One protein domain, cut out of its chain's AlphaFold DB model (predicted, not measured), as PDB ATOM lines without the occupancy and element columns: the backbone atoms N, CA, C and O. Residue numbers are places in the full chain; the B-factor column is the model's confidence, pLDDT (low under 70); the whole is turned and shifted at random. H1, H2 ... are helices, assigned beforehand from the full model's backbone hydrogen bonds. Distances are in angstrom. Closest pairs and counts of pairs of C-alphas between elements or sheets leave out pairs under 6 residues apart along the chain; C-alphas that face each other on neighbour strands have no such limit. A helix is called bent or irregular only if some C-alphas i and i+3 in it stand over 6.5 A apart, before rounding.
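Overview. This is residues 5 to 25 and 42 to 183 of the 559 residues of an uncharacterized protein of Planctomycetes bacterium (UniProt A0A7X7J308). Picture an up-and-down bundle of four helices, H3, H4, H5 and H6, each running against the one before it, with H4 and H5 side by side as its close inner pair. H7 folds back along H6, H2 packs on H5 and on H7, and H1 packs on H4, while a long loop, residues 78 to 108, swings away from the helices. The printed part has 163 residues with seven named helices, H1 to H7 in chain order, and no named strand; the class is all helix. The whole is compact, with a radius of gyration of the C-alphas of 15.9 A and spans of 47 by 38 by 33 A.

Along the chain. Find C-alpha 5 at (204.143, 257.246, 244.980), where H1, residues 5 to 13, begins. Beyond the cut, look for H2 at residues 46 to 63, 26.9 A long; it is only just irregular, with C-alphas 59 and 62 7.0 A apart. H3 is residues 66 to 77. From C-alpha 109 at (194.430, 259.527, 259.249), H4 runs 26.1 A to residue 126. H5, residues 131 to 147, is 25.0 A long, and H6 is residues 152 to 163. H7, residues 168 to 181, runs 19.9 A to C-alpha 181 at (189.724, 243.774, 246.836).

Arrangement. Start in the bundle with the hairpin of H4 and H5: they touch at a shallow tilt of 20 degrees, opposite ways, and their closest C-alphas, of Asp 110 and Ala 144, are 4.0 A apart. H3 touches H4 with residues 72 to 77 alone, closest at the C-alphas of Val 76 and Ala 112, 5.5 A. H6 touches H5, closest at the C-alphas of Ser 145 and His 154, 5.3 A. H7 touches H6 at a shallow tilt of 11 degrees, opposite ways; the closest C-alphas, of Ala 159 and Ala 171, are 4.4 A apart. H2 touches H5, closest at the C-alphas of Leu 53 and Leu 142, 6.0 A. H2 also touches H7, with residues 46 to 52 alone, closest at the C-alphas of Val 49 and Leu 174, 5.9 A. H1 touches H4, closest at the C-alphas of Leu 13 and Phe 122, 7.1 A. H3 and H7 are apart. Every O i to N i+4 pair is within hydrogen-bond range in H1, H3, H4, H5, H6 and H7, and 12 of 14 are in H2.

Size, cuts and confidence. The C-alphas of Gly 24 and Ser 85, the two farthest apart, are 49.0 A from each other. Residues 26 to 41 are not printed, and C-alphas 25 and 42 are 23.5 A apart across this cut. The link from H3 to H4 is long, 31 residues; in it residues 92 to 93 pair with residues 103 to 104, antiparallel. Look in the B-factor column for low confidence: residues 5 to 25, 85 to 106, 118 to 119 and 121 to 131 have pLDDT under 70.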
ATOM      1  N   LEU A   5     202.879 256.953 244.283       37.03
ATOM      2  CA  LEU A   5     204.143 257.246 244.980       37.03
ATOM      3  C   LEU A   5     204.406 256.507 246.288       37.03
ATOM      4  O   LEU A   5     205.549 256.130 246.524       37.03
ATOM      5  N   ILE A   6     203.378 256.188 247.075       36.34
ATOM      6  CA  ILE A   6     203.568 255.247 248.192       36.34
ATOM      7  C   ILE A   6     203.969 253.883 247.612       36.34
ATOM      8  O   ILE A   6     204.942 253.285 248.058       36.34
ATOM      9  N   SER A   7     203.388 253.518 246.469       36.47
ATOM     10  CA  SER A   7     203.775 252.343 245.697       36.47
ATOM     11  C   SER A   7     205.238 252.406 245.242       36.47
ATOM     12  O   SER A   7     205.905 251.383 245.267       36.47
ATOM     13  N   PHE A   8     205.776 253.582 244.895       35.12
ATOM     14  CA  PHE A   8     207.176 253.757 244.470       35.12
ATOM     15  C   PHE A   8     208.179 253.663 245.638       35.12
ATOM     16  O   PHE A   8     209.242 253.065 245.492       35.12
ATOM     17  N   ALA A   9     207.835 254.192 246.818       34.62
ATOM     18  CA  ALA A   9     208.657 254.070 248.026       34.62
ATOM     19  C   ALA A   9     208.716 252.620 248.546       34.62
ATOM     20  O   ALA A   9     209.779 252.135 248.927       34.62
ATOM     21  N   VAL A  10     207.592 251.904 248.481       39.50
ATOM     22  CA  VAL A  10     207.463 250.479 248.841       39.50
ATOM     23  C   VAL A  10     208.248 249.594 247.876       39.50
ATOM     24  O   VAL A  10     208.955 248.674 248.286       39.50
ATOM     25  N   ILE A  11     208.200 249.931 246.590       41.81
ATOM     26  CA  ILE A  11     209.019 249.333 245.538       41.81
ATOM     27  C   ILE A  11     210.521 249.506 245.824       41.81
ATOM     28  O   ILE A  11     211.265 248.533 245.737       41.81
ATOM     29  N   MET A  12     210.962 250.702 246.232       33.84
ATOM     30  CA  MET A  12     212.367 250.972 246.574       33.84
ATOM     31  C   MET A  12     212.817 250.274 247.870       33.84
ATOM     32  O   MET A  12     213.946 249.800 247.951       33.84
ATOM     33  N   LEU A  13     211.938 250.140 248.869       39.09
ATOM     34  CA  LEU A  13     212.210 249.393 250.109       39.09
ATOM     35  C   LEU A  13     212.270 247.871 249.885       39.09
ATOM     36  O   LEU A  13     213.026 247.181 250.564       39.09
ATOM     37  N   SER A  14     211.567 247.353 248.874       37.19
ATOM     38  CA  SER A  14     211.622 245.940 248.453       37.19
ATOM     39  C   SER A  14     212.996 245.527 247.897       37.19
ATOM     40  O   SER A  14     213.309 244.330 247.847       37.19
ATOM     41  N   LEU A  15     213.841 246.500 247.511       35.56
ATOM     42  CA  LEU A  15     215.222 246.248 247.098       35.56
ATOM     43  C   LEU A  15     216.130 245.804 248.257       35.56
ATOM     44  O   LEU A  15     217.111 245.115 248.003       35.56
ATOM     45  N   SER A  16     215.837 246.121 249.524       36.75
ATOM     46  CA  SER A  16     216.700 245.685 250.641       36.75
ATOM     47  C   SER A  16     216.558 244.188 250.948       36.75
ATOM     48  O   SER A  16     217.541 243.524 251.278       36.75
ATOM     49  N   LEU A  17     215.373 243.614 250.703       41.81
ATOM     50  CA  LEU A  17     215.143 242.166 250.723       41.81
ATOM     51  C   LEU A  17     215.799 241.444 249.526       41.81
ATOM     52  O   LEU A  17     215.687 240.223 249.425       41.81
ATOM     53  N   LEU A  18     216.445 242.139 248.572       38.97
ATOM     54  CA  LEU A  18     217.212 241.484 247.491       38.97
ATOM     55  C   LEU A  18     218.483 240.811 248.020       38.97
ATOM     56  O   LEU A  18     218.942 239.841 247.424       38.97
ATOM     57  N   GLY A  19     219.037 241.296 249.137       36.31
ATOM     58  CA  GLY A  19     220.208 240.690 249.778       36.31
ATOM     59  C   GLY A  19     219.886 239.441 250.604       36.31
ATOM     60  O   GLY A  19     220.786 238.664 250.913       36.31
ATOM     61  N   GLN A  20     218.613 239.234 250.943       43.56
ATOM     62  CA  GLN A  20     218.124 238.086 251.702       43.56
ATOM     63  C   GLN A  20     217.316 237.202 250.750       43.56
ATOM     64  O   GLN A  20     216.094 237.314 250.651       43.56
ATOM     65  N   GLY A  21     217.997 236.370 249.955       50.84
ATOM     66  CA  GLY A  21     217.301 235.327 249.194       50.84
ATOM     67  C   GLY A  21     216.413 234.505 250.135       50.84
ATOM     68  O   GLY A  21     216.810 234.301 251.280       50.84
ATOM     69  N   CYS A  22     215.229 234.054 249.686       56.97
ATOM     70  CA  CYS A  22     214.442 233.103 250.478       56.97
ATOM     71  C   CYS A  22     215.364 231.899 250.745       56.97
ATOM     72  O   CYS A  22     215.787 231.257 249.772       56.97
ATOM     73  N   PRO A  23     215.739 231.599 252.000       43.00
ATOM     74  CA  PRO A  23     216.382 230.330 252.276       43.00
ATOM     75  C   PRO A  23     215.379 229.269 251.816       43.00
ATOM     76  O   PRO A  23     214.206 229.327 252.185       43.00
ATOM     77  N   GLY A  24     215.791 228.361 250.927       46.59
ATOM     78  CA  GLY A  24     214.948 227.220 250.550       46.59
ATOM     79  C   GLY A  24     214.384 226.539 251.806       46.59
ATOM     80  O   GLY A  24     214.978 226.695 252.872       46.59
ATOM     81  N   PRO A  25     213.261 225.807 251.694       40.12
ATOM     82  CA  PRO A  25     212.340 225.500 252.792       40.12
ATOM     83  C   PRO A  25     213.079 225.151 254.091       40.12
ATOM     84  O   PRO A  25     213.575 224.038 254.269       40.12
ATOM     85  N   THR A  42     190.738 229.686 249.109       78.06
ATOM     86  CA  THR A  42     189.605 230.391 249.699       78.06
ATOM     87  C   THR A  42     190.072 231.780 250.090       78.06
ATOM     88  O   THR A  42     190.994 231.914 250.892       78.06
ATOM     89  N   VAL A  43     189.461 232.804 249.491       89.69
ATOM     90  CA  VAL A  43     189.754 234.204 249.805       89.69
ATOM     91  C   VAL A  43     189.512 234.417 251.306       89.69
ATOM     92  O   VAL A  43     188.392 234.156 251.757       89.69
ATOM     93  N   PRO A  44     190.524 234.865 252.074       94.62
ATOM     94  CA  PRO A  44     190.375 235.112 253.504       94.62
ATOM     95  C   PRO A  44     189.258 236.111 253.793       94.62
ATOM     96  O   PRO A  44     188.967 236.997 252.987       94.62
ATOM     97  N   SER A  45     188.611 235.982 254.947       96.00
ATOM     98  CA  SER A  45     187.545 236.920 255.318       96.00
ATOM     99  C   SER A  45     188.116 238.244 255.835       96.00
ATOM    100  O   SER A  45     189.181 238.283 256.447       96.00
ATOM    101  N   ARG A  46     187.361 239.341 255.696       95.62
ATOM    102  CA  ARG A  46     187.735 240.634 256.299       95.62
ATOM    103  C   ARG A  46     187.953 240.532 257.815       95.62
ATOM    104  O   ARG A  46     188.825 241.199 258.356       95.62
ATOM    105  N   SER A  47     187.163 239.705 258.502       96.56
ATOM    106  CA  SER A  47     187.320 239.454 259.941       96.56
ATOM    107  C   SER A  47     188.639 238.767 260.273       96.56
ATOM    108  O   SER A  47     189.293 239.169 261.224       96.56
ATOM    109  N   GLU A  48     189.043 237.780 259.476       96.25
ATOM    110  CA  GLU A  48     190.313 237.066 259.645       96.25
ATOM    111  C   GLU A  48     191.507 238.008 259.461       96.25
ATOM    112  O   GLU A  48     192.406 238.036 260.297       96.25
ATOM    113  N   VAL A  49     191.456 238.866 258.438       97.44
ATOM    114  CA  VAL A  49     192.447 239.931 258.225       97.44
ATOM    115  C   VAL A  49     192.539 240.859 259.435       97.44
ATOM    116  O   VAL A  49     193.634 241.107 259.929       97.44
ATOM    117  N   ILE A  50     191.406 241.344 259.952       97.94
ATOM    118  CA  ILE A  50     191.392 242.224 261.131       97.94
ATOM    119  C   ILE A  50     191.982 241.517 262.358       97.94
ATOM    120  O   ILE A  50     192.733 242.145 263.099       97.94
ATOM    121  N   THR A  51     191.688 240.229 262.563       98.19
ATOM    122  CA  THR A  51     192.252 239.452 263.675       98.19
ATOM    123  C   THR A  51     193.776 239.384 263.604       98.19
ATOM    124  O   THR A  51     194.428 239.702 264.595       98.19
ATOM    125  N   ILE A  52     194.345 239.067 262.434       97.81
ATOM    126  CA  ILE A  52     195.804 239.043 262.231       97.81
ATOM    127  C   ILE A  52     196.410 240.420 262.534       97.81
ATOM    128  O   ILE A  52     197.389 240.531 263.272       97.81
ATOM    129  N   LEU A  53     195.814 241.492 262.000       98.31
ATOM    130  CA  LEU A  53     196.296 242.858 262.225       98.31
ATOM    131  C   LEU A  53     196.291 243.234 263.716       98.31
ATOM    132  O   LEU A  53     197.255 243.828 264.199       98.31
ATOM    133  N   GLN A  54     195.226 242.891 264.447       98.31
ATOM    134  CA  GLN A  54     195.105 243.169 265.882       98.31
ATOM    135  C   GLN A  54     196.139 242.399 266.704       98.31
ATOM    136  O   GLN A  54     196.775 242.995 267.570       98.31
ATOM    137  N   GLU A  55     196.354 241.116 266.405       98.12
ATOM    138  CA  GLU A  55     197.328 240.279 267.111       98.12
ATOM    139  C   GLU A  55     198.741 240.870 267.036       98.12
ATOM    140  O   GLU A  55     199.385 241.086 268.067       98.12
ATOM    141  N   TYR A  56     199.200 241.219 265.830       98.00
ATOM    142  CA  TYR A  56     200.514 241.837 265.656       98.00
ATOM    143  C   TYR A  56     200.601 243.218 266.292       98.00
ATOM    144  O   TYR A  56     201.614 243.552 266.906       98.00
ATOM    145  N   ARG A  57     199.544 244.023 266.171       97.69
ATOM    146  CA  ARG A  57     199.506 245.368 266.745       97.69
ATOM    147  C   ARG A  57     199.620 245.315 268.264       97.69
ATOM    148  O   ARG A  57     200.439 246.038 268.825       97.69
ATOM    149  N   ASP A  58     198.846 244.459 268.921       97.25
ATOM    150  CA  ASP A  58     198.822 244.358 270.381       97.25
ATOM    151  C   ASP A  58     200.105 243.732 270.943       97.25
ATOM    152  O   ASP A  58     200.566 244.137 272.011       97.25
ATOM    153  N   ALA A  59     200.723 242.801 270.210       96.25
ATOM    154  CA  ALA A  59     202.020 242.237 270.578       96.25
ATOM    155  C   ALA A  59     203.161 243.263 270.462       96.25
ATOM    156  O   ALA A  59     204.056 243.297 271.306       96.25
ATOM    157  N   LEU A  60     203.130 244.105 269.425       94.38
ATOM    158  CA  LEU A  60     204.195 245.059 269.115       94.38
ATOM    159  C   LEU A  60     204.130 246.318 269.986       94.38
ATOM    160  O   LEU A  60     205.158 246.810 270.451       94.38
ATOM    161  N   TYR A  61     202.921 246.834 270.227       93.25
ATOM    162  CA  TYR A  61     202.693 248.141 270.847       93.25
ATOM    163  C   TYR A  61     203.449 248.384 272.172       93.25
ATOM    164  O   TYR A  61     204.016 249.471 272.328       93.25
ATOM    165  N   PRO A  62     203.530 247.424 273.123       94.50
ATOM    166  CA  PRO A  62     204.235 247.628 274.391       94.50
ATOM    167  C   PRO A  62     205.752 247.819 274.248       94.50
ATOM    168  O   PRO A  62     206.365 248.420 275.129       94.50
ATOM    169  N   GLY A  63     206.352 247.295 273.173       91.62
ATOM    170  CA  GLY A  63     207.797 247.349 272.927       91.62
ATOM    171  C   GLY A  63     208.266 248.599 272.182       91.62
ATOM    172  O   GLY A  63     209.466 248.834 272.087       91.62
ATOM    173  N   LEU A  64     207.345 249.416 271.662       93.06
ATOM    174  CA  LEU A  64     207.693 250.554 270.816       93.06
ATOM    175  C   LEU A  64     208.301 251.723 271.615       93.06
ATOM    176  O   LEU A  64     207.770 252.082 272.677       93.06
ATOM    177  N   PRO A  65     209.330 252.410 271.076       92.69
ATOM    178  CA  PRO A  65     209.886 253.615 271.681       92.69
ATOM    179  C   PRO A  65     208.809 254.679 271.929       92.69
ATOM    180  O   PRO A  65     208.133 255.145 271.011       92.69
ATOM    181  N   ALA A  66     208.650 255.088 273.190       93.12
ATOM    182  CA  ALA A  66     207.582 256.005 273.586       93.12
ATOM    183  C   ALA A  66     207.682 257.380 272.902       93.12
ATOM    184  O   ALA A  66     206.652 257.974 272.591       93.12
ATOM    185  N   THR A  67     208.901 257.869 272.651       92.38
ATOM    186  CA  THR A  67     209.150 259.145 271.961       92.38
ATOM    187  C   THR A  67     208.655 259.112 270.521       92.38
ATOM    188  O   THR A  67     207.949 260.024 270.095       92.38
ATOM    189  N   GLU A  68     208.953 258.035 269.794       89.88
ATOM    190  CA  GLU A  68     208.525 257.883 268.403       89.88
ATOM    191  C   GLU A  68     207.016 257.680 268.304       89.88
ATOM    192  O   GLU A  68     206.368 258.330 267.486       89.88
ATOM    193  N   ARG A  69     206.422 256.871 269.196       93.88
ATOM    194  CA  ARG A  69     204.958 256.743 269.249       93.88
ATOM    195  C   ARG A  69     204.276 258.088 269.470       93.88
ATOM    196  O   ARG A  69     203.354 258.417 268.735       93.88
ATOM    197  N   GLN A  70     204.742 258.879 270.438       94.12
ATOM    198  CA  GLN A  70     204.175 260.205 270.708       94.12
ATOM    199  C   GLN A  70     204.328 261.152 269.512       94.12
ATOM    200  O   GLN A  70     203.401 261.900 269.210       94.12
ATOM    201  N   SER A  71     205.467 261.103 268.817       90.25
ATOM    202  CA  SER A  71     205.711 261.881 267.597       90.25
ATOM    203  C   SER A  71     204.718 261.522 266.485       90.25
ATOM    204  O   SER A  71     204.074 262.403 265.909       90.25
ATOM    205  N   VAL A  72     204.524 260.223 266.229       87.94
ATOM    206  CA  VAL A  72     203.547 259.731 265.248       87.94
ATOM    207  C   VAL A  72     202.126 260.108 265.661       87.94
ATOM    208  O   VAL A  72     201.401 260.680 264.854       87.94
ATOM    209  N   GLU A  73     201.729 259.848 266.908       94.31
ATOM    210  CA  GLU A  73     200.390 260.159 267.428       94.31
ATOM    211  C   GLU A  73     200.074 261.661 267.336       94.31
ATOM    212  O   GLU A  73     198.978 262.037 266.915       94.31
ATOM    213  N   ALA A  74     201.039 262.527 267.658       91.81
ATOM    214  CA  ALA A  74     200.891 263.973 267.526       91.81
ATOM    215  C   ALA A  74     200.712 264.403 266.062       91.81
ATOM    216  O   ALA A  74     199.872 265.255 265.769       91.81
ATOM    217  N   PHE A  75     201.463 263.796 265.139       85.44
ATOM    218  CA  PHE A  75     201.340 264.063 263.708       85.44
ATOM    219  C   PHE A  75     199.971 263.630 263.162       85.44
ATOM    220  O   PHE A  75     199.256 264.428 262.555       85.44
ATOM    221  N   VAL A  76     199.566 262.381 263.407       87.62
ATOM    222  CA  VAL A  76     198.330 261.808 262.843       87.62
ATOM    223  C   VAL A  76     197.057 262.398 263.464       87.62
ATOM    224  O   VAL A  76     196.000 262.389 262.825       87.62
ATOM    225  N   ALA A  77     197.138 262.961 264.676       90.94
ATOM    226  CA  ALA A  77     196.028 263.658 265.327       90.94
ATOM    227  C   ALA A  77     195.526 264.871 264.525       90.94
ATOM    228  O   ALA A  77     194.342 265.200 264.610       90.94
ATOM    229  N   GLY A  78     196.391 265.491 263.712       86.31
ATOM    230  CA  GLY A  78     196.029 266.595 262.819       86.31
ATOM    231  C   GLY A  78     195.126 266.197 261.645       86.31
ATOM    232  O   GLY A  78     194.607 267.075 260.958       86.31
ATOM    233  N   TYR A  79     194.907 264.897 261.423       84.25
ATOM    234  CA  TYR A  79     194.156 264.378 260.282       84.25
ATOM    235  C   TYR A  79     192.839 263.711 260.721       84.25
ATOM    236  O   TYR A  79     192.794 263.039 261.766       84.25
ATOM    237  N   PRO A  80     191.751 263.868 259.942       85.12
ATOM    238  CA  PRO A  80     190.461 263.262 260.254       85.12
ATOM    239  C   PRO A  80     190.473 261.747 259.997       85.12
ATOM    240  O   PRO A  80     191.223 261.250 259.158       85.12
ATOM    241  N   LEU A  81     189.625 261.001 260.713       85.00
ATOM    242  CA  LEU A  81     189.483 259.546 260.532       85.00
ATOM    243  C   LEU A  81     188.927 259.179 259.149       85.00
ATOM    244  O   LEU A  81     189.337 258.182 258.565       85.00
ATOM    245  N   GLU A  82     188.033 260.011 258.619       79.94
ATOM    246  CA  GLU A  82     187.434 259.857 257.297       79.94
ATOM    247  C   GLU A  82     187.734 261.089 256.444       79.94
ATOM    248  O   GLU A  82     187.811 262.210 256.953       79.94
ATOM    249  N   ALA A  83     187.902 260.881 255.137       70.62
ATOM    250  CA  ALA A  83     188.071 261.986 254.205       70.62
ATOM    251  C   ALA A  83     186.743 262.760 254.062       70.62
ATOM    252  O   ALA A  83     185.679 262.135 254.018       70.62
ATOM    253  N   PRO A  84     186.768 264.099 253.937       73.38
ATOM    254  CA  PRO A  84     185.563 264.875 253.664       73.38
ATOM    255  C   PRO A  84     184.860 264.417 252.378       73.38
ATOM    256  O   PRO A  84     185.511 264.017 251.407       73.38
ATOM    257  N   SER A  85     183.530 264.515 252.343       67.19
ATOM    258  CA  SER A  85     182.736 264.153 251.161       67.19
ATOM    259  C   SER A  85     183.213 264.898 249.906       67.19
ATOM    260  O   SER A  85     183.447 266.105 249.949       67.19
ATOM    261  N   GLY A  86     183.369 264.178 248.791       62.44
ATOM    262  CA  GLY A  86     183.844 264.734 247.518       62.44
ATOM    263  C   GLY A  86     185.362 264.911 247.407       62.44
ATOM    264  O   GLY A  86     185.841 265.316 246.349       62.44
ATOM    265  N   THR A  87     186.132 264.582 248.449       60.34
ATOM    266  CA  THR A  87     187.595 264.622 248.361       60.34
ATOM    267  C   THR A  87     188.083 263.466 247.494       60.34
ATOM    268  O   THR A  87     187.796 262.302 247.782       60.34
ATOM    269  N   GLN A  88     188.819 263.780 246.425       51.09
ATOM    270  CA  GLN A  88     189.452 262.754 245.602       51.09
ATOM    271  C   GLN A  88     190.427 261.928 246.466       51.09
ATOM    272  O   GLN A  88     191.102 262.484 247.340       51.09
ATOM    273  N   PRO A  89     190.503 260.602 246.262       52.03
ATOM    274  CA  PRO A  89     191.531 259.768 246.876       52.03
ATOM    275  C   PRO A  89     192.905 260.336 246.527       52.03
ATOM    276  O   PRO A  89     193.126 260.657 245.362       52.03
ATOM    277  N   ILE A  90     193.779 260.449 247.532       53.53
ATOM    278  CA  ILE A  90     195.106 261.084 247.498       53.53
ATOM    279  C   ILE A  90     195.690 261.192 246.084       53.53
ATOM    280  O   ILE A  90     196.078 260.196 245.461       53.53
ATOM    281  N   GLU A  91     195.774 262.426 245.592       40.62
ATOM    282  CA  GLU A  91     196.524 262.743 244.388       40.62
ATOM    283  C   GLU A  91     197.974 263.012 244.776       40.62
ATOM    284  O   GLU A  91     198.269 263.752 245.715       40.62
ATOM    285  N   VAL A  92     198.884 262.354 244.064       41.31
ATOM    286  CA  VAL A  92     200.302 262.674 244.143       41.31
ATOM    287  C   VAL A  92     200.649 263.356 242.838       41.31
ATOM    288  O   VAL A  92     200.598 262.724 241.781       41.31
ATOM    289  N   HIS A  93     200.942 264.648 242.920       35.12
ATOM    290  CA  HIS A  93     201.367 265.437 241.777       35.12
ATOM    291  C   HIS A  93     202.890 265.341 241.662       35.12
ATOM    292  O   HIS A  93     203.603 265.658 242.610       35.12
ATOM    293  N   SER A  94     203.385 264.906 240.504       33.53
ATOM    294  CA  SER A  94     204.759 265.188 240.094       33.53
ATOM    295  C   SER A  94     204.759 266.538 239.390       33.53
ATOM    296  O   SER A  94     204.088 266.702 238.371       33.53
ATOM    297  N   ASN A  95     205.481 267.517 239.923       33.06
ATOM    298  CA  ASN A  95     205.836 268.706 239.163       33.06
ATOM    299  C   ASN A  95     207.089 268.399 238.323       33.06
ATOM    300  O   ASN A  95     208.034 267.788 238.813       33.06
ATOM    301  N   ASN A  96     207.096 268.825 237.056       33.91
ATOM    302  CA  ASN A  96     208.208 268.639 236.107       33.91
ATOM    303  C   ASN A  96     209.427 269.537 236.423       33.91
ATOM    304  O   ASN A  96     210.113 269.997 235.516       33.91
ATOM    305  N   ALA A  97     209.674 269.856 237.694       28.16
ATOM    306  CA  ALA A  97     210.817 270.666 238.096       28.16
ATOM    307  C   ALA A  97     212.084 269.799 238.197       28.16
ATOM    308  O   ALA A  97     211.997 268.620 238.539       28.16
ATOM    309  N   ALA A  98     213.260 270.411 238.007       29.75
ATOM    310  CA  ALA A  98     214.597 269.801 238.138       29.75
ATOM    311  C   ALA A  98     214.884 269.138 239.510       29.75
ATOM    312  O   ALA A  98     215.937 268.549 239.740       29.75
ATOM    313  N   SER A  99     213.952 269.242 240.453       29.31
ATOM    314  CA  SER A  99     213.884 268.452 241.677       29.31
ATOM    315  C   SER A  99     212.404 268.162 241.942       29.31
ATOM    316  O   SER A  99     211.703 269.060 242.423       29.31
ATOM    317  N   PRO A 100     211.886 266.967 241.595       30.47
ATOM    318  CA  PRO A 100     210.473 266.660 241.762       30.47
ATOM    319  C   PRO A 100     210.111 266.790 243.242       30.47
ATOM    320  O   PRO A 100     210.573 266.028 244.090       30.47
ATOM    321  N   THR A 101     209.305 267.796 243.568       31.19
ATOM    322  CA  THR A 101     208.802 268.013 244.923       31.19
ATOM    323  C   THR A 101     207.419 267.402 244.992       31.19
ATOM    324  O   THR A 101     206.458 267.887 244.403       31.19
ATOM    325  N   LEU A 102     207.343 266.279 245.692       37.03
ATOM    326  CA  LEU A 102     206.153 265.454 245.764       37.03
ATOM    327  C   LEU A 102     205.344 265.852 246.990       37.03
ATOM    328  O   LEU A 102     205.670 265.479 248.114       37.03
ATOM    329  N   THR A 103     204.278 266.614 246.780       39.28
ATOM    330  CA  THR A 103     203.337 266.973 247.843       39.28
ATOM    331  C   THR A 103     202.195 265.961 247.853       39.28
ATOM    332  O   THR A 103     201.284 266.021 247.029       39.28
ATOM    333  N   ALA A 104     202.240 264.997 248.776       47.75
ATOM    334  CA  ALA A 104     201.097 264.130 249.043       47.75
ATOM    335  C   ALA A 104     200.038 264.924 249.822       47.75
ATOM    336  O   ALA A 104     200.293 265.387 250.936       47.75
ATOM    337  N   VAL A 105     198.837 265.076 249.261       54.53
ATOM    338  CA  VAL A 105     197.706 265.653 250.000       54.53
ATOM    339  C   VAL A 105     197.124 264.569 250.906       54.53
ATOM    340  O   VAL A 105     196.294 263.764 250.488       54.53
ATOM    341  N   ILE A 106     197.585 264.526 252.158       64.56
ATOM    342  CA  ILE A 106     197.068 263.603 253.173       64.56
ATOM    343  C   ILE A 106     195.744 264.160 253.700       64.56
ATOM    344  O   ILE A 106     195.711 265.184 254.377       64.56
ATOM    345  N   ASN A 107     194.642 263.484 253.389       71.00
ATOM    346  CA  ASN A 107     193.287 263.900 253.766       71.00
ATOM    347  C   ASN A 107     192.605 262.953 254.767       71.00
ATOM    348  O   ASN A 107     191.470 263.212 255.166       71.00
ATOM    349  N   ARG A 108     193.275 261.863 255.162       81.75
ATOM    350  CA  ARG A 108     192.741 260.812 256.036       81.75
ATOM    351  C   ARG A 108     193.846 260.265 256.948       81.75
ATOM    352  O   ARG A 108     195.014 260.210 256.560       81.75
ATOM    353  N   ARG A 109     193.487 259.899 258.179       88.94
ATOM    354  CA  ARG A 109     194.430 259.527 259.249       88.94
ATOM    355  C   ARG A 109     195.213 258.243 258.979       88.94
ATOM    356  O   ARG A 109     196.385 258.171 259.324       88.94
ATOM    357  N   ASP A 110     194.596 257.247 258.361       86.75
ATOM    358  CA  ASP A 110     195.267 256.010 257.942       86.75
ATOM    359  C   ASP A 110     196.449 256.289 256.997       86.75
ATOM    360  O   ASP A 110     197.521 255.722 257.158       86.75
ATOM    361  N   TRP A 111     196.299 257.229 256.063       82.69
ATOM    362  CA  TRP A 111     197.384 257.639 255.176       82.69
ATOM    363  C   TRP A 111     198.446 258.471 255.891       82.69
ATOM    364  O   TRP A 111     199.619 258.371 255.545       82.69
ATOM    365  N   ALA A 112     198.072 259.245 256.914       80.75
ATOM    366  CA  ALA A 112     199.044 259.912 257.779       80.75
ATOM    367  C   ALA A 112     199.927 258.886 258.513       80.75
ATOM    368  O   ALA A 112     201.148 259.037 258.546       80.75
ATOM    369  N   TYR A 113     199.321 257.810 259.029       87.88
ATOM    370  CA  TYR A 113     200.060 256.668 259.560       87.88
ATOM    371  C   TYR A 113     200.932 256.014 258.484       87.88
ATOM    372  O   TYR A 113     202.123 255.837 258.710       87.88
ATOM    373  N   ALA A 114     200.391 255.703 257.302       81.00
ATOM    374  CA  ALA A 114     201.148 255.045 256.236       81.00
ATOM    375  C   ALA A 114     202.375 255.856 255.783       81.00
ATOM    376  O   ALA A 114     203.443 255.285 255.584       81.00
ATOM    377  N   VAL A 115     202.258 257.185 255.678       75.00
ATOM    378  CA  VAL A 115     203.392 258.070 255.363       75.00
ATOM    379  C   VAL A 115     204.477 257.970 256.434       75.00
ATOM    380  O   VAL A 115     205.645 257.796 256.097       75.00
ATOM    381  N   LYS A 116     204.105 257.978 257.721       79.00
ATOM    382  CA  LYS A 116     205.075 257.736 258.797       79.00
ATOM    383  C   LYS A 116     205.662 256.332 258.758       79.00
ATOM    384  O   LYS A 116     206.862 256.180 258.957       79.00
ATOM    385  N   GLY A 117     204.861 255.328 258.417       79.88
ATOM    386  CA  GLY A 117     205.340 253.972 258.172       79.88
ATOM    387  C   GLY A 117     206.454 253.932 257.126       79.88
ATOM    388  O   GLY A 117     207.478 253.287 257.341       79.88
ATOM    389  N   VAL A 118     206.302 254.675 256.025       69.62
ATOM    390  CA  VAL A 118     207.331 254.792 254.981       69.62
ATOM    391  C   VAL A 118     208.584 255.493 255.509       69.62
ATOM    392  O   VAL A 118     209.672 254.938 255.360       69.62
ATOM    393  N   ASP A 119     208.442 256.655 256.161       69.62
ATOM    394  CA  ASP A 119     209.567 257.406 256.748       69.62
ATOM    395  C   ASP A 119     210.423 256.488 257.641       69.62
ATOM    396  O   ASP A 119     211.630 256.334 257.436       69.62
ATOM    397  N   TYR A 120     209.783 255.809 258.597       75.94
ATOM    398  CA  TYR A 120     210.470 254.931 259.542       75.94
ATOM    399  C   TYR A 120     210.981 253.634 258.903       75.94
ATOM    400  O   TYR A 120     211.973 253.081 259.376       75.94
ATOM    401  N   SER A 121     210.374 253.161 257.808       69.38
ATOM    402  CA  SER A 121     210.892 252.005 257.065       69.38
ATOM    403  C   SER A 121     212.254 252.312 256.456       69.38
ATOM    404  O   SER A 121     213.170 251.504 256.585       69.38
ATOM    405  N   PHE A 122     212.425 253.490 255.841       61.22
ATOM    406  CA  PHE A 122     213.727 253.913 255.316       61.22
ATOM    407  C   PHE A 122     214.766 254.022 256.426       61.22
ATOM    408  O   PHE A 122     215.878 253.509 256.301       61.22
ATOM    409  N   VAL A 123     214.382 254.650 257.532       65.19
ATOM    410  CA  VAL A 123     215.253 254.824 258.691       65.19
ATOM    411  C   VAL A 123     215.670 253.471 259.282       65.19
ATOM    412  O   VAL A 123     216.854 253.250 259.520       65.19
ATOM    413  N   GLY A 124     214.738 252.533 259.455       64.38
ATOM    414  CA  GLY A 124     215.019 251.214 260.024       64.38
ATOM    415  C   GLY A 124     215.797 250.275 259.098       64.38
ATOM    416  O   GLY A 124     216.614 249.491 259.573       64.38
ATOM    417  N   VAL A 125     215.578 250.356 257.780       60.12
ATOM    418  CA  VAL A 125     216.272 249.513 256.787       60.12
ATOM    419  C   VAL A 125     217.691 250.010 256.504       60.12
ATOM    420  O   VAL A 125     218.600 249.197 256.347       60.12
ATOM    421  N   PHE A 126     217.897 251.328 256.423       51.16
ATOM    422  CA  PHE A 126     219.180 251.913 256.013       51.16
ATOM    423  C   PHE A 126     219.989 252.516 257.173       51.16
ATOM    424  O   PHE A 126     221.193 252.739 257.033       51.16
ATOM    425  N   GLY A 127     219.369 252.765 258.329       53.03
ATOM    426  CA  GLY A 127     220.036 253.274 259.524       53.03
ATOM    427  C   GLY A 127     220.728 252.163 260.316       53.03
ATOM    428  O   GLY A 127     220.085 251.253 260.839       53.03
ATOM    429  N   GLN A 128     222.054 252.247 260.468       48.66
ATOM    430  CA  GLN A 128     222.798 251.318 261.326       48.66
ATOM    431  C   GLN A 128     222.298 251.400 262.779       48.66
ATOM    432  O   GLN A 128     222.306 252.474 263.377       48.66
ATOM    433  N   GLY A 129     221.891 250.260 263.352       55.69
ATOM    434  CA  GLY A 129     221.446 250.160 264.749       55.69
ATOM    435  C   GLY A 129     220.026 250.668 265.027       55.69
ATOM    436  O   GLY A 129     219.699 250.896 266.185       55.69
ATOM    437  N   GLN A 130     219.189 250.847 263.999       67.12
ATOM    438  CA  GLN A 130     217.853 251.449 264.127       67.12
ATOM    439  C   GLN A 130     216.704 250.444 263.926       67.12
ATOM    440  O   GLN A 130     215.656 250.801 263.395       67.12
ATOM    441  N   GLN A 131     216.877 249.185 264.351       68.31
ATOM    442  CA  GLN A 131     215.841 248.150 264.189       68.31
ATOM    443  C   GLN A 131     214.510 248.522 264.854       68.31
ATOM    444  O   GLN A 131     213.460 248.279 264.266       68.31
ATOM    445  N   ASP A 132     214.542 249.219 265.991       82.38
ATOM    446  CA  ASP A 132     213.336 249.718 266.659       82.38
ATOM    447  C   ASP A 132     212.499 250.636 265.745       82.38
ATOM    448  O   ASP A 132     211.275 250.687 265.854       82.38
ATOM    449  N   MET A 133     213.126 251.338 264.791       82.88
ATOM    450  CA  MET A 133     212.413 252.170 263.812       82.88
ATOM    451  C   MET A 133     211.673 251.312 262.780       82.88
ATOM    452  O   MET A 133     210.596 251.686 262.323       82.88
ATOM    453  N   PHE A 134     212.191 250.125 262.458       82.56
ATOM    454  CA  PHE A 134     211.499 249.161 261.602       82.56
ATOM    455  C   PHE A 134     210.253 248.564 262.284       82.56
ATOM    456  O   PHE A 134     209.296 248.177 261.605       82.56
ATOM    457  N   ASP A 135     210.234 248.523 263.619       90.62
ATOM    458  CA  ASP A 135     209.055 248.173 264.417       90.62
ATOM    459  C   ASP A 135     208.051 249.334 264.497       90.62
ATOM    460  O   ASP A 135     206.853 249.119 264.307       90.62
ATOM    461  N   VAL A 136     208.514 250.579 264.663       89.44
ATOM    462  CA  VAL A 136     207.644 251.772 264.571       89.44
ATOM    463  C   VAL A 136     206.968 251.854 263.199       89.44
ATOM    464  O   VAL A 136     205.766 252.118 263.118       89.44
ATOM    465  N   ALA A 137     207.708 251.573 262.123       86.50
ATOM    466  CA  ALA A 137     207.170 251.520 260.769       86.50
ATOM    467  C   ALA A 137     206.058 250.477 260.623       86.50
ATOM    468  O   ALA A 137     204.968 250.780 260.129       86.50
ATOM    469  N   PHE A 138     206.316 249.262 261.110       93.69
ATOM    470  CA  PHE A 138     205.352 248.173 261.060       93.69
ATOM    471  C   PHE A 138     204.074 248.518 261.835       93.69
ATOM    472  O   PHE A 138     202.974 248.354 261.307       93.69
ATOM    473  N   TRP A 139     204.209 249.088 263.036       97.12
ATOM    474  CA  TRP A 139     203.074 249.579 263.819       97.12
ATOM    475  C   TRP A 139     202.247 250.631 263.075       97.12
ATOM    476  O   TRP A 139     201.021 250.536 263.057       97.12
ATOM    477  N   CYS A 140     202.889 251.593 262.409       92.94
ATOM    478  CA  CYS A 140     202.175 252.599 261.627       92.94
ATOM    479  C   CYS A 140     201.304 251.959 260.532       92.94
ATOM    480  O   CYS A 140     200.142 252.329 260.371       92.94
ATOM    481  N   PHE A 141     201.821 250.967 259.801       94.88
ATOM    482  CA  PHE A 141     201.032 250.277 258.775       94.88
ATOM    483  C   PHE A 141     199.925 249.389 259.352       94.88
ATOM    484  O   PHE A 141     198.874 249.250 258.720       94.88
ATOM    485  N   LEU A 142     200.116 248.828 260.550       98.12
ATOM    486  CA  LEU A 142     199.064 248.113 261.275       98.12
ATOM    487  C   LEU A 142     197.921 249.062 261.661       98.12
ATOM    488  O   LEU A 142     196.769 248.764 261.359       98.12
ATOM    489  N   GLU A 143     198.217 250.230 262.241       97.94
ATOM    490  CA  GLU A 143     197.201 251.246 262.566       97.94
ATOM    491  C   GLU A 143     196.489 251.759 261.302       97.94
ATOM    492  O   GLU A 143     195.260 251.855 261.275       97.94
ATOM    493  N   ALA A 144     197.230 252.011 260.217       94.44
ATOM    494  CA  ALA A 144     196.651 252.391 258.928       94.44
ATOM    495  C   ALA A 144     195.676 251.325 258.394       94.44
ATOM    496  O   ALA A 144     194.551 251.640 258.001       94.44
ATOM    497  N   SER A 145     196.079 250.052 258.439       95.94
ATOM    498  CA  SER A 145     195.260 248.924 257.982       95.94
ATOM    499  C   SER A 145     194.051 248.679 258.886       95.94
ATOM    500  O   SER A 145     192.987 248.327 258.395       95.94
ATOM    501  N   LEU A 146     194.162 248.895 260.198       97.38
ATOM    502  CA  LEU A 146     193.032 248.764 261.125       97.38
ATOM    503  C   LEU A 146     191.989 249.870 260.923       97.38
ATOM    504  O   LEU A 146     190.790 249.616 261.041       97.38
ATOM    505  N   LEU A 147     192.429 251.083 260.576       95.00
ATOM    506  CA  LEU A 147     191.537 252.185 260.218       95.00
ATOM    507  C   LEU A 147     190.838 251.953 258.874       95.00
ATOM    508  O   LEU A 147     189.675 252.331 258.721       95.00
ATOM    509  N   GLN A 148     191.530 251.352 257.900       93.25
ATOM    510  CA  GLN A 148     191.002 251.058 256.563       93.25
ATOM    511  C   GLN A 148     191.413 249.652 256.087       93.25
ATOM    512  O   GLN A 148     192.322 249.522 255.267       93.25
ATOM    513  N   PRO A 149     190.703 248.594 256.533       92.81
ATOM    514  CA  PRO A 149     191.074 247.199 256.252       92.81
ATOM    515  C   PRO A 149     191.000 246.783 254.785       92.81
ATOM    516  O   PRO A 149     191.504 245.726 254.428       92.81
ATOM    517  N   ASP A 150     190.369 247.594 253.938       92.44
ATOM    518  CA  ASP A 150     190.216 247.329 252.505       92.44
ATOM    519  C   ASP A 150     191.226 248.135 251.662       92.44
ATOM    520  O   ASP A 150     191.266 248.005 250.438       92.44
ATOM    521  N   GLU A 151     192.069 248.965 252.294       88.94
ATOM    522  CA  GLU A 151     193.128 249.689 251.593       88.94
ATOM    523  C   GLU A 151     194.317 248.763 251.322       88.94
ATOM    524  O   GLU A 151     195.167 248.490 252.170       88.94
ATOM    525  N   THR A 152     194.361 248.268 250.089       88.12
ATOM    526  CA  THR A 152     195.314 247.244 249.645       88.12
ATOM    527  C   THR A 152     196.779 247.662 249.747       88.12
ATOM    528  O   THR A 152     197.647 246.800 249.842       88.12
ATOM    529  N   GLU A 153     197.066 248.965 249.733       81.62
ATOM    530  CA  GLU A 153     198.429 249.484 249.875       81.62
ATOM    531  C   GLU A 153     198.934 249.378 251.320       81.62
ATOM    532  O   GLU A 153     200.069 248.959 251.543       81.62
ATOM    533  N   HIS A 154     198.070 249.631 252.308       89.25
ATOM    534  CA  HIS A 154     198.406 249.443 253.725       89.25
ATOM    535  C   HIS A 154     198.663 247.970 254.027       89.25
ATOM    536  O   HIS A 154     199.695 247.630 254.607       89.25
ATOM    537  N   LEU A 155     197.780 247.089 253.543       95.00
ATOM    538  CA  LEU A 155     197.937 245.640 253.690       95.00
ATOM    539  C   LEU A 155     199.218 245.123 253.024       95.00
ATOM    540  O   LEU A 155     199.900 244.275 253.597       95.00
ATOM    541  N   ALA A 156     199.575 245.642 251.844       87.94
ATOM    542  CA  ALA A 156     200.820 245.272 251.178       87.94
ATOM    543  C   ALA A 156     202.055 245.645 252.014       87.94
ATOM    544  O   ALA A 156     203.010 244.868 252.055       87.94
ATOM    545  N   ASN A 157     202.019 246.778 252.718       86.12
ATOM    546  CA  ASN A 157     203.116 247.230 253.574       86.12
ATOM    547  C   ASN A 157     203.213 246.431 254.873       86.12
ATOM    548  O   ASN A 157     204.308 246.029 255.262       86.12
ATOM    549  N   VAL A 158     202.080 246.112 255.505       95.38
ATOM    550  CA  VAL A 158     202.048 245.156 256.624       95.38
ATOM    551  C   VAL A 158     202.662 243.825 256.184       95.38
ATOM    552  O   VAL A 158     203.551 243.301 256.853       95.38
ATOM    553  N   ALA A 159     202.253 243.303 255.027       95.06
ATOM    554  CA  ALA A 159     202.755 242.034 254.519       95.06
ATOM    555  C   ALA A 159     204.253 242.067 254.169       95.06
ATOM    556  O   ALA A 159     204.945 241.080 254.400       95.06
ATOM    557  N   PHE A 160     204.784 243.191 253.676       87.62
ATOM    558  CA  PHE A 160     206.230 243.386 253.505       87.62
ATOM    559  C   PHE A 160     206.985 243.211 254.833       87.62
ATOM    560  O   PHE A 160     207.955 242.457 254.909       87.62
ATOM    561  N   HIS A 161     206.507 243.849 255.902       88.81
ATOM    562  CA  HIS A 161     207.108 243.739 257.231       88.81
ATOM    563  C   HIS A 161     206.965 242.341 257.846       88.81
ATOM    564  O   HIS A 161     207.868 241.905 258.562       88.81
ATOM    565  N   LEU A 162     205.864 241.638 257.572       92.75
ATOM    566  CA  LEU A 162     205.685 240.239 257.965       92.75
ATOM    567  C   LEU A 162     206.646 239.319 257.211       92.75
ATOM    568  O   LEU A 162     207.308 238.491 257.829       92.75
ATOM    569  N   ASN A 163     206.794 239.515 255.900       87.88
ATOM    570  CA  ASN A 163     207.753 238.787 255.072       87.88
ATOM    571  C   ASN A 163     209.197 238.979 255.559       87.88
ATOM    572  O   ASN A 163     209.928 238.001 255.670       87.88
ATOM    573  N   ALA A 164     209.585 240.203 255.929       83.50
ATOM    574  CA  ALA A 164     210.900 240.490 256.514       83.50
ATOM    575  C   ALA A 164     211.134 239.825 257.887       83.50
ATOM    576  O   ALA A 164     212.266 239.755 258.354       83.50
ATOM    577  N   ARG A 165     210.066 239.357 258.546       88.50
ATOM    578  CA  ARG A 165     210.083 238.640 259.833       88.50
ATOM    579  C   ARG A 165     209.764 237.148 259.669       88.50
ATOM    580  O   ARG A 165     209.382 236.499 260.641       88.50
ATOM    581  N   GLU A 166     209.856 236.636 258.441       91.38
ATOM    582  CA  GLU A 166     209.590 235.236 258.073       91.38
ATOM    583  C   GLU A 166     208.148 234.769 258.370       91.38
ATOM    584  O   GLU A 166     207.837 233.581 258.393       91.38
ATOM    585  N   LYS A 167     207.206 235.702 258.561       95.75
ATOM    586  CA  LYS A 167     205.776 235.419 258.775       95.75
ATOM    587  C   LYS A 167     205.035 235.318 257.441       95.75
ATOM    588  O   LYS A 167     204.073 236.039 257.178       95.75
ATOM    589  N   HIS A 168     205.516 234.428 256.574       94.00
ATOM    590  CA  HIS A 168     205.070 234.327 255.179       94.00
ATOM    591  C   HIS A 168     203.624 233.844 255.030       94.00
ATOM    592  O   HIS A 168     202.934 234.266 254.101       94.00
ATOM    593  N   LEU A 169     203.144 232.982 255.935       96.50
ATOM    594  CA  LEU A 169     201.762 232.499 255.895       96.50
ATOM    595  C   LEU A 169     200.767 233.635 256.167       96.50
ATOM    596  O   LEU A 169     199.843 233.825 255.380       96.50
ATOM    597  N   ASP A 170     201.004 234.435 257.207       96.88
ATOM    598  CA  ASP A 170     200.155 235.582 257.542       96.88
ATOM    599  C   ASP A 170     200.252 236.677 256.477       96.88
ATOM    600  O   ASP A 170     199.228 237.209 256.044       96.88
ATOM    601  N   ALA A 171     201.459 236.945 255.960       96.50
ATOM    602  CA  ALA A 171     201.648 237.834 254.817       96.50
ATOM    603  C   ALA A 171     200.800 237.386 253.614       96.50
ATOM    604  O   ALA A 171     200.057 238.192 253.051       96.50
ATOM    605  N   LYS A 172     200.848 236.093 253.254       97.12
ATOM    606  CA  LYS A 172     200.033 235.516 252.174       97.12
ATOM    607  C   LYS A 172     198.539 235.710 252.433       97.12
ATOM    608  O   LYS A 172     197.829 236.114 251.515       97.12
ATOM    609  N   THR A 173     198.058 235.467 253.652       96.94
ATOM    610  CA  THR A 173     196.641 235.649 254.017       96.94
ATOM    611  C   THR A 173     196.187 237.097 253.799       96.94
ATOM    612  O   THR A 173     195.200 237.336 253.099       96.94
ATOM    613  N   LEU A 174     196.941 238.080 254.306       97.19
ATOM    614  CA  LEU A 174     196.630 239.501 254.097       97.19
ATOM    615  C   LEU A 174     196.621 239.875 252.606       97.19
ATOM    616  O   LEU A 174     195.747 240.608 252.139       97.19
ATOM    617  N   LEU A 175     197.583 239.351 251.846       96.81
ATOM    618  CA  LEU A 175     197.763 239.667 250.433       96.81
ATOM    619  C   LEU A 175     196.726 238.996 249.528       96.81
ATOM    620  O   LEU A 175     196.303 239.615 248.556       96.81
ATOM    621  N   LEU A 176     196.258 237.787 249.850       97.00
ATOM    622  CA  LEU A 176     195.142 237.145 249.147       97.00
ATOM    623  C   LEU A 176     193.843 237.938 249.320       97.00
ATOM    624  O   LEU A 176     193.111 238.143 248.347       97.00
ATOM    625  N   TYR A 177     193.581 238.448 250.527       97.12
ATOM    626  CA  TYR A 177     192.460 239.359 250.743       97.12
ATOM    627  C   TYR A 177     192.631 240.654 249.938       97.12
ATOM    628  O   TYR A 177     191.749 241.009 249.153       97.12
ATOM    629  N   ALA A 178     193.788 241.317 250.042       94.06
ATOM    630  CA  ALA A 178     194.078 242.541 249.293       94.06
ATOM    631  C   ALA A 178     193.947 242.339 247.770       94.06
ATOM    632  O   ALA A 178     193.384 243.183 247.071       94.06
ATOM    633  N   ARG A 179     194.396 241.191 247.250       93.00
ATOM    634  CA  ARG A 179     194.274 240.793 245.839       93.00
ATOM    635  C   ARG A 179     192.816 240.643 245.409       93.00
ATOM    636  O   ARG A 179     192.499 240.967 244.264       93.00
ATOM    637  N   SER A 180     191.939 240.182 246.302       94.44
ATOM    638  CA  SER A 180     190.498 240.076 246.037       94.44
ATOM    639  C   SER A 180     189.809 241.445 245.980       94.44
ATOM    640  O   SER A 180     188.929 241.651 245.146       94.44
ATOM    641  N   VAL A 181     190.255 242.402 246.805       89.88
ATOM    642  CA  VAL A 181     189.724 243.774 246.836       89.88
ATOM    643  C   VAL A 181     190.215 244.577 245.630       89.88
ATOM    644  O   VAL A 181     189.422 245.226 244.945       89.88
ATOM    645  N   ARG A 182     191.522 244.526 245.333       85.81
ATOM    646  CA  ARG A 182     192.130 245.212 244.184       85.81
ATOM    647  C   ARG A 182     193.058 244.277 243.403       85.81
ATOM    648  O   ARG A 182     194.270 244.277 243.627       85.81
ATOM    649  N   PRO A 183     192.522 243.579 242.388       83.25
ATOM    650  CA  PRO A 183     193.277 242.641 241.569       83.25
ATOM    651  C   PRO A 183     194.579 243.172 240.952       83.25
ATOM    652  O   PRO A 183     195.565 242.457 240.837       83.25
TER     653      PRO A 183